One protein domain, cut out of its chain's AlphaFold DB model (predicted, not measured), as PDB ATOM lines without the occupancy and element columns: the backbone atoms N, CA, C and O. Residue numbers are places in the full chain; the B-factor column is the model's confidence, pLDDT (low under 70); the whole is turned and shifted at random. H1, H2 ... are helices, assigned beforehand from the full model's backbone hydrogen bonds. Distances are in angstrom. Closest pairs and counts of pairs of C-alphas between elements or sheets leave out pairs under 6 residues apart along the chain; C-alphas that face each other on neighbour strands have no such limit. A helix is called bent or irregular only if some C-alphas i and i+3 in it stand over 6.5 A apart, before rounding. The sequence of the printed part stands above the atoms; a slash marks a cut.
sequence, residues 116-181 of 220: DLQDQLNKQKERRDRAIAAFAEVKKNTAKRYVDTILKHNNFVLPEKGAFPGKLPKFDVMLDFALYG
ATOM      1  N   ASP A 116     -18.893  16.288  42.944       83.31
ATOM      2  CA  ASP A 116     -17.782  15.612  42.266       83.31
ATOM      3  C   ASP A 116     -17.125  16.539  41.240       83.31
ATOM      4  O   ASP A 116     -15.901  16.654  41.203       83.31
ATOM      5  N   LEU A 117     -17.920  17.296  40.478       83.06
ATOM      6  CA  LEU A 117     -17.392  18.305  39.556       83.06
ATOM      7  C   LEU A 117     -16.630  19.410  40.306       83.06
ATOM      8  O   LEU A 117     -15.555  19.829  39.866       83.06
ATOM      9  N   GLN A 118     -17.144  19.850  41.456       82.12
ATOM     10  CA  GLN A 118     -16.457  20.827  42.300       82.12
ATOM     11  C   GLN A 118     -15.133  20.272  42.846       82.12
ATOM     12  O   GLN A 118     -14.111  20.962  42.802       82.12
ATOM     13  N   ASP A 119     -15.117  19.022  43.305       88.12
ATOM     14  CA  ASP A 119     -13.910  18.354  43.790       88.12
ATOM     15  C   ASP A 119     -12.889  18.143  42.661       88.12
ATOM     16  O   ASP A 119     -11.688  18.337  42.868       88.12
ATOM     17  N   GLN A 120     -13.334  17.799  41.448       86.38
ATOM     18  CA  GLN A 120     -12.474  17.717  40.267       86.38
ATOM     19  C   GLN A 120     -11.860  19.081  39.924       86.38
ATOM     20  O   GLN A 120     -10.646  19.170  39.710       86.38
ATOM     21  N   LEU A 121     -12.662  20.149  39.926       86.25
ATOM     22  CA  LEU A 121     -12.194  21.508  39.659       86.25
ATOM     23  C   LEU A 121     -11.206  21.983  40.733       86.25
ATOM     24  O   LEU A 121     -10.166  22.553  40.403       86.25
ATOM     25  N   ASN A 122     -11.485  21.710  42.007       87.00
ATOM     26  CA  ASN A 122     -10.590  22.032  43.116       87.00
ATOM     27  C   ASN A 122      -9.261  21.271  42.987       87.00
ATOM     28  O   ASN A 122      -8.198  21.886  43.048       87.00
ATOM     29  N   LYS A 123      -9.295  19.967  42.678       91.81
ATOM     30  CA  LYS A 123      -8.085  19.169  42.404       91.81
ATOM     31  C   LYS A 123      -7.272  19.732  41.237       91.81
ATOM     32  O   LYS A 123      -6.041  19.721  41.289       91.81
ATOM     33  N   GLN A 124      -7.926  20.209  40.176       84.94
ATOM     34  CA  GLN A 124      -7.244  20.856  39.050       84.94
ATOM     35  C   GLN A 124      -6.616  22.197  39.453       84.94
ATOM     36  O   GLN A 124      -5.451  22.434  39.128       84.94
ATOM     37  N   LYS A 125      -7.337  23.037  40.206       84.31
ATOM     38  CA  LYS A 125      -6.823  24.309  40.744       84.31
ATOM     39  C   LYS A 125      -5.595  24.083  41.622       84.31
ATOM     40  O   LYS A 125      -4.555  24.675  41.368       84.31
ATOM     41  N   GLU A 126      -5.656  23.136  42.552       88.94
ATOM     42  CA  GLU A 126      -4.514  22.792  43.402       88.94
ATOM     43  C   GLU A 126      -3.301  22.301  42.599       88.94
ATOM     44  O   GLU A 126      -2.161  22.641  42.916       88.94
ATOM     45  N   ARG A 127      -3.515  21.494  41.548       86.38
ATOM     46  CA  ARG A 127      -2.430  21.060  40.649       86.38
ATOM     47  C   ARG A 127      -1.777  22.253  39.956       86.38
ATOM     48  O   ARG A 127      -0.549  22.317  39.912       86.38
ATOM     49  N   ARG A 128      -2.583  23.189  39.449       80.19
ATOM     50  CA  ARG A 128      -2.108  24.424  38.815       80.19
ATOM     51  C   ARG A 128      -1.317  25.279  39.803       80.19
ATOM     52  O   ARG A 128      -0.212  25.705  39.484       80.19
ATOM     53  N   ASP A 129      -1.833  25.471  41.009       82.69
ATOM     54  CA  ASP A 129      -1.206  26.333  42.012       82.69
ATOM     55  C   ASP A 129       0.127  25.737  42.505       82.69
ATOM     56  O   ASP A 129       1.107  26.464  42.675       82.69
ATOM     57  N   ARG A 130       0.226  24.402  42.616       88.12
ATOM     58  CA  ARG A 130       1.507  23.712  42.864       88.12
ATOM     59  C   ARG A 130       2.520  23.931  41.740       88.12
ATOM     60  O   ARG A 130       3.692  24.163  42.025       88.12
ATOM     61  N   ALA A 131       2.090  23.869  40.479       84.88
ATOM     62  CA  ALA A 131       2.973  24.142  39.349       84.88
ATOM     63  C   ALA A 131       3.469  25.598  39.372       84.88
ATOM     64  O   ALA A 131       4.671  25.833  39.265       84.88
ATOM     65  N   ILE A 132       2.577  26.568  39.600       81.94
ATOM     66  CA  ILE A 132       2.934  27.993  39.730       81.94
ATOM     67  C   ILE A 132       3.943  28.203  40.869       81.94
ATOM     68  O   ILE A 132       4.937  28.908  40.692       81.94
ATOM     69  N   ALA A 133       3.741  27.549  42.017       86.19
ATOM     70  CA  ALA A 133       4.682  27.609  43.132       86.19
ATOM     71  C   ALA A 133       6.073  27.065  42.753       86.19
ATOM     72  O   ALA A 133       7.082  27.668  43.114       86.19
ATOM     73  N   ALA A 134       6.148  25.982  41.974       87.44
ATOM     74  CA  ALA A 134       7.420  25.469  41.460       87.44
ATOM     75  C   ALA A 134       8.100  26.462  40.494       87.44
ATOM     76  O   ALA A 134       9.313  26.676  40.565       87.44
ATOM     77  N   PHE A 135       7.323  27.145  39.646       87.50
ATOM     78  CA  PHE A 135       7.841  28.196  38.764       87.50
ATOM     79  C   PHE A 135       8.364  29.427  39.516       87.50
ATOM     80  O   PHE A 135       9.185  30.161  38.967       87.50
ATOM     81  N   ALA A 136       7.976  29.645  40.776       85.56
ATOM     82  CA  ALA A 136       8.546  30.719  41.587       85.56
ATOM     83  C   ALA A 136      10.056  30.533  41.821       85.56
ATOM     84  O   ALA A 136      10.794  31.516  41.873       85.56
ATOM     85  N   GLU A 137      10.543  29.293  41.911       87.31
ATOM     86  CA  GLU A 137      11.978  29.026  42.033       87.31
ATOM     87  C   GLU A 137      12.702  29.228  40.697       87.31
ATOM     88  O   GLU A 137      13.776  29.830  40.640       87.31
ATOM     89  N   VAL A 138      12.063  28.839  39.591       88.06
ATOM     90  CA  VAL A 138      12.553  29.150  38.239       88.06
ATOM     91  C   VAL A 138      12.676  30.663  38.058       88.06
ATOM     92  O   VAL A 138      13.695  31.145  37.565       88.06
ATOM     93  N   LYS A 139      11.689  31.435  38.529       89.06
ATOM     94  CA  LYS A 139      11.689  32.905  38.491       89.06
ATOM     95  C   LYS A 139      12.894  33.509  39.202       89.06
ATOM     96  O   LYS A 139      13.500  34.427  38.655       89.06
ATOM     97  N   LYS A 140      13.269  33.001  40.382       88.19
ATOM     98  CA  LYS A 140      14.448  33.490  41.127       88.19
ATOM     99  C   LYS A 140      15.751  33.263  40.363       88.19
ATOM    100  O   LYS A 140      16.625  34.123  40.386       88.19
ATOM    101  N   ASN A 141      15.849  32.133  39.669       88.75
ATOM    102  CA  ASN A 141      17.046  31.739  38.925       88.75
ATOM    103  C   ASN A 141      17.061  32.256  37.475       88.75
ATOM    104  O   ASN A 141      18.067  32.139  36.775       88.75
ATOM    105  N   THR A 142      15.968  32.867  37.011       90.50
ATOM    106  CA  THR A 142      15.860  33.410  35.655       90.50
ATOM    107  C   THR A 142      16.254  34.882  35.632       90.50
ATOM    108  O   THR A 142      15.578  35.750  36.185       90.50
ATOM    109  N   ALA A 143      17.334  35.199  34.918       91.62
ATOM    110  CA  ALA A 143      17.730  36.585  34.710       91.62
ATOM    111  C   ALA A 143      16.681  37.347  33.878       91.62
ATOM    112  O   ALA A 143      16.239  36.877  32.828       91.62
ATOM    113  N   LYS A 144      16.360  38.583  34.294       89.94
ATOM    114  CA  LYS A 144      15.358  39.459  33.643       89.94
ATOM    115  C   LYS A 144      15.555  39.595  32.129       89.94
ATOM    116  O   LYS A 144      14.584  39.600  31.382       89.94
ATOM    117  N   ARG A 145      16.814  39.627  31.674       92.00
ATOM    118  CA  ARG A 145      17.179  39.722  30.251       92.00
ATOM    119  C   ARG A 145      16.590  38.600  29.392       92.00
ATOM    120  O   ARG A 145      16.246  38.847  28.242       92.00
ATOM    121  N   TYR A 146      16.468  37.383  29.927       92.88
ATOM    122  CA  TYR A 146      15.932  36.246  29.177       92.88
ATOM    123  C   TYR A 146      14.421  36.371  29.007       92.88
ATOM    124  O   TYR A 146      13.924  36.211  27.898       92.88
ATOM    125  N   VAL A 147      13.720  36.768  30.071       91.50
ATOM    126  CA  VAL A 147      12.280  37.056  30.035       91.50
ATOM    127  C   VAL A 147      11.982  38.154  29.015       91.50
ATOM    128  O   VAL A 147      11.136  37.981  28.143       91.50
ATOM    129  N   ASP A 148      12.732  39.260  29.070       92.06
ATOM    130  CA  ASP A 148      12.585  40.359  28.115       92.06
ATOM    131  C   ASP A 148      12.843  39.888  26.674       92.06
ATOM    132  O   ASP A 148      12.119  40.274  25.763       92.06
ATOM    133  N   THR A 149      13.851  39.038  26.460       93.06
ATOM    134  CA  THR A 149      14.184  38.504  25.131       93.06
ATOM    135  C   THR A 149      13.052  37.642  24.581       93.06
ATOM    136  O   THR A 149      12.637  37.859  23.444       93.06
ATOM    137  N   ILE A 150      12.519  36.714  25.381       91.06
ATOM    138  CA  ILE A 150      11.420  35.826  24.980       91.06
ATOM    139  C   ILE A 150      10.182  36.645  24.610       91.06
ATOM    140  O   ILE A 150       9.596  36.435  23.552       91.06
ATOM    141  N   LEU A 151       9.812  37.625  25.432       89.31
ATOM    142  CA  LEU A 151       8.647  38.468  25.163       89.31
ATOM    143  C   LEU A 151       8.819  39.304  23.881       89.31
ATOM    144  O   LEU A 151       7.890  39.379  23.081       89.31
ATOM    145  N   LYS A 152      10.012  39.865  23.625       90.06
ATOM    146  CA  LYS A 152      10.292  40.610  22.378       90.06
ATOM    147  C   LYS A 152      10.160  39.743  21.130       90.06
ATOM    148  O   LYS A 152       9.616  40.208  20.137       90.06
ATOM    149  N   HIS A 153      10.644  38.499  21.179       90.25
ATOM    150  CA  HIS A 153      10.547  37.568  20.045       90.25
ATOM    151  C   HIS A 153       9.098  37.197  19.715       90.25
ATOM    152  O   HIS A 153       8.806  36.835  18.583       90.25
ATOM    153  N   ASN A 154       8.194  37.330  20.687       85.38
ATOM    154  CA  ASN A 154       6.767  37.070  20.530       85.38
ATOM    155  C   ASN A 154       5.952  38.358  20.324       85.38
ATOM    156  O   ASN A 154       4.769  38.404  20.636       85.38
ATOM    157  N   ASN A 155       6.581  39.409  19.784       83.38
ATOM    158  CA  ASN A 155       5.949  40.670  19.380       83.38
ATOM    159  C   ASN A 155       5.309  41.495  20.514       83.38
ATOM    160  O   ASN A 155       4.472  42.358  20.243       83.38
ATOM    161  N   PHE A 156       5.725  41.292  21.768       83.06
ATOM    162  CA  PHE A 156       5.296  42.143  22.880       83.06
ATOM    163  C   PHE A 156       6.123  43.423  22.954       83.06
ATOM    164  O   PHE A 156       7.357  43.407  22.883       83.06
ATOM    165  N   VAL A 157       5.440  44.545  23.175       83.38
ATOM    166  CA  VAL A 157       6.076  45.843  23.407       83.38
ATOM    167  C   VAL A 157       6.306  45.986  24.905       83.38
ATOM    168  O   VAL A 157       5.379  46.251  25.668       83.38
ATOM    169  N   LEU A 158       7.542  45.778  25.357       84.25
ATOM    170  CA  LEU A 158       7.827  45.841  26.787       84.25
ATOM    171  C   LEU A 158       7.873  47.284  27.300       84.25
ATOM    172  O   LEU A 158       8.451  48.145  26.639       84.25
ATOM    173  N   PRO A 159       7.369  47.529  28.520       82.50
ATOM    174  CA  PRO A 159       7.521  48.817  29.177       82.50
ATOM    175  C   PRO A 159       8.999  49.098  29.469       82.50
ATOM    176  O   PRO A 159       9.748  48.197  29.872       82.50
ATOM    177  N   GLU A 160       9.403  50.362  29.310       76.88
ATOM    178  CA  GLU A 160      10.776  50.821  29.567       76.88
ATOM    179  C   GLU A 160      11.212  50.553  31.013       76.88
ATOM    180  O   GLU A 160      12.369  50.223  31.277       76.88
ATOM    181  N   LYS A 161      10.275  50.664  31.962       76.50
ATOM    182  CA  LYS A 161      10.494  50.390  33.382       76.50
ATOM    183  C   LYS A 161       9.315  49.621  33.965       76.50
ATOM    184  O   LYS A 161       8.161  49.939  33.706       76.50
ATOM    185  N   GLY A 162       9.621  48.649  34.821       79.75
ATOM    186  CA  GLY A 162       8.622  47.967  35.640       79.75
ATOM    187  C   GLY A 162       7.851  46.853  34.923       79.75
ATOM    188  O   GLY A 162       8.434  46.028  34.215       79.75
ATOM    189  N   ALA A 163       6.558  46.790  35.220       82.75
ATOM    190  CA  ALA A 163       5.617  45.740  34.839       82.75
ATOM    191  C   ALA A 163       4.708  46.196  33.684       82.75
ATOM    192  O   ALA A 163       4.632  47.392  33.402       82.75
ATOM    193  N   PHE A 164       4.016  45.257  33.034       78.81
ATOM    194  CA  PHE A 164       2.962  45.578  32.064       78.81
ATOM    195  C   PHE A 164       1.802  46.345  32.741       78.81
ATOM    196  O   PHE A 164       1.729  46.373  33.982       78.81
ATOM    197  N   PRO A 165       0.902  46.984  31.961       70.94
ATOM    198  CA  PRO A 165      -0.267  47.672  32.501       70.94
ATOM    199  C   PRO A 165      -1.012  46.825  33.539       70.94
ATOM    200  O   PRO A 165      -1.143  45.610  33.404       70.94
ATOM    201  N   GLY A 166      -1.453  47.461  34.628       69.81
ATOM    202  CA  GLY A 166      -2.121  46.757  35.724       69.81
ATOM    203  C   GLY A 166      -1.206  45.966  36.661       69.81
ATOM    204  O   GLY A 166      -1.687  45.091  37.373       69.81
ATOM    205  N   LYS A 167       0.094  46.302  36.697       78.69
ATOM    206  CA  LYS A 167       1.117  45.698  37.577       78.69
ATOM    207  C   LYS A 167       1.428  44.229  37.259       78.69
ATOM    208  O   LYS A 167       1.953  43.528  38.119       78.69
ATOM    209  N   LEU A 168       1.170  43.786  36.028       79.44
ATOM    210  CA  LEU A 168       1.425  42.417  35.576       79.44
ATOM    211  C   LEU A 168       2.936  42.149  35.412       79.44
ATOM    212  O   LEU A 168       3.582  42.746  34.537       79.44
ATOM    213  N   PRO A 169       3.549  41.275  36.234       86.38
ATOM    214  CA  PRO A 169       4.980  41.021  36.152       86.38
ATOM    215  C   PRO A 169       5.342  40.292  34.857       86.38
ATOM    216  O   PRO A 169       4.712  39.310  34.480       86.38
ATOM    217  N   LYS A 170       6.424  40.720  34.202       88.44
ATOM    218  CA  LYS A 170       6.863  40.166  32.908       88.44
ATOM    219  C   LYS A 170       7.065  38.645  32.916       88.44
ATOM    220  O   LYS A 170       6.765  37.985  31.932       88.44
ATOM    221  N   PHE A 171       7.582  38.095  34.018       90.06
ATOM    222  CA  PHE A 171       7.781  36.647  34.149       90.06
ATOM    223  C   PHE A 171       6.453  35.888  34.194       90.06
ATOM    224  O   PHE A 171       6.355  34.810  33.626       90.06
ATOM    225  N   ASP A 172       5.439  36.463  34.837       86.25
ATOM    226  CA  ASP A 172       4.140  35.812  35.003       86.25
ATOM    227  C   ASP A 172       3.395  35.831  33.659       86.25
ATOM    228  O   ASP A 172       2.896  34.805  33.218       86.25
ATOM    229  N   VAL A 173       3.493  36.944  32.923       85.69
ATOM    230  CA  VAL A 173       3.031  37.058  31.530       85.69
ATOM    231  C   VAL A 173       3.721  36.036  30.610       85.69
ATOM    232  O   VAL A 173       3.069  35.366  29.817       85.69
ATOM    233  N   MET A 174       5.043  35.867  30.732       88.12
ATOM    234  CA  MET A 174       5.786  34.845  29.982       88.12
ATOM    235  C   MET A 174       5.316  33.423  30.331       88.12
ATOM    236  O   MET A 174       5.218  32.579  29.441       88.12
ATOM    237  N   LEU A 175       5.041  33.152  31.610       86.69
ATOM    238  CA  LEU A 175       4.561  31.850  32.065       86.69
ATOM    239  C   LEU A 175       3.159  31.550  31.527       86.69
ATOM    240  O   LEU A 175       2.928  30.443  31.047       86.69
ATOM    241  N   ASP A 176       2.258  32.532  31.535       83.06
ATOM    242  CA  ASP A 176       0.925  32.389  30.950       83.06
ATOM    243  C   ASP A 176       1.010  32.018  29.464       83.06
ATOM    244  O   ASP A 176       0.314  31.111  29.014       83.06
ATOM    245  N   PHE A 177       1.927  32.619  28.703       81.12
ATOM    246  CA  PHE A 177       2.110  32.258  27.293       81.12
ATOM    247  C   PHE A 177       2.665  30.852  27.097       81.12
ATOM    248  O   PHE A 177       2.264  30.160  26.163       81.12
ATOM    249  N   ALA A 178       3.567  30.410  27.973       82.56
ATOM    250  CA  ALA A 178       4.083  29.047  27.928       82.56
ATOM    251  C   ALA A 178       2.991  28.005  28.231       82.56
ATOM    252  O   ALA A 178       3.052  26.893  27.710       82.56
ATOM    253  N   LEU A 179       2.001  28.357  29.058       79.38
ATOM    254  CA  LEU A 179       0.924  27.456  29.477       79.38
ATOM    255  C   LEU A 179      -0.284  27.465  28.533       79.38
ATOM    256  O   LEU A 179      -0.845  26.407  28.258       79.38
ATOM    257  N   TYR A 180      -0.696  28.640  28.053       79.38
ATOM    258  CA  TYR A 180      -1.945  28.826  27.301       79.38
ATOM    259  C   TYR A 180      -1.730  29.157  25.820       79.38
ATOM    260  O   TYR A 180      -2.680  29.121  25.040       79.38
ATOM    261  N   GLY A 181      -0.490  29.450  25.426       79.69
ATOM    262  CA  GLY A 181      -0.141  29.911  24.089       79.69
ATOM    263  C   GLY A 181      -0.037  31.433  23.990       79.69
ATOM    264  O   GLY A 181      -0.484  32.184  24.858       79.69
TER     265      GLY A 181
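This is residues 116 to 181 of the 220 residues of the protein "PARP-type domain-containing protein" of Steinernema carpocapsae (UniProt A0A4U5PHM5). A long straight helix, H1, reaches out like an arm from a small head, in which two short helices, H2 and H3, touch and a long loop joins them. The first part of H1, residues 116 to 131, sticks out free, while the last part of H1 comes near H3, which runs back beneath the arm. The printed part has 66 residues, with three named helices in the order H1, H2, H3 and no named strand, and its class is all helix. The whole is loose, with a radius of gyration of the C-alphas of 14.4 A, and it spans 47 by 23 by 20 A, the arm making much of the length.

The printed part begins with H1, residues 116 to 141, of which residues 116 to 131 stand free. A tight link of 2 residues joins H1 to H2, residues 144 to 153, yet H1 and H2 are apart. A long link of 16 residues then leads to H3, residues 170 to 180. H1 and H3 are close but not clearly touching, with 1 pair of C-alphas within 8 A, that of Lys 139 and Phe 171, 6.9 A apart. Their lines stand at a steep tilt of 44 degrees, and they run opposite ways. H2 and H3 touch, with 6 pairs of C-alphas within 8 A, the closest being those of Val 147 and Phe 171 at 6.1 A. These two stand at a steep tilt of 50 degrees and run the same way, their centres 11.3 A apart. In H2 and H3 each O i to N i+4 pair is within hydrogen-bond range, and in H1 20 of 22 are.

H1, Asp 116 to Asn 141, measures 38.5 A from its first C-alpha at (-17.782, 15.612, 42.266) to its last at (17.046, 31.739, 38.925). H2, Lys 144 to His 153, measures 14.5 A from first to last C-alpha. H3, Lys 170 to Tyr 180, measures 15.4 A and ends with C-alpha 180 at (-1.945, 28.826, 27.301). No helix is bent or irregular.

The C-alphas farthest apart are those of Asp 116 and Glu 160, at 47.1 A. Without residues 116 to 131, the body of 50 residues spans 27 by 23 by 21 A, with a radius of gyration of 10.6 A. The printed part has no cut. Residues 154 to 169 hold no named element, and their C-alphas lie 8 to 19 A from the mean of all C-alphas. The mean pLDDT of the printed part is 85.2, and residue 166 is under 70.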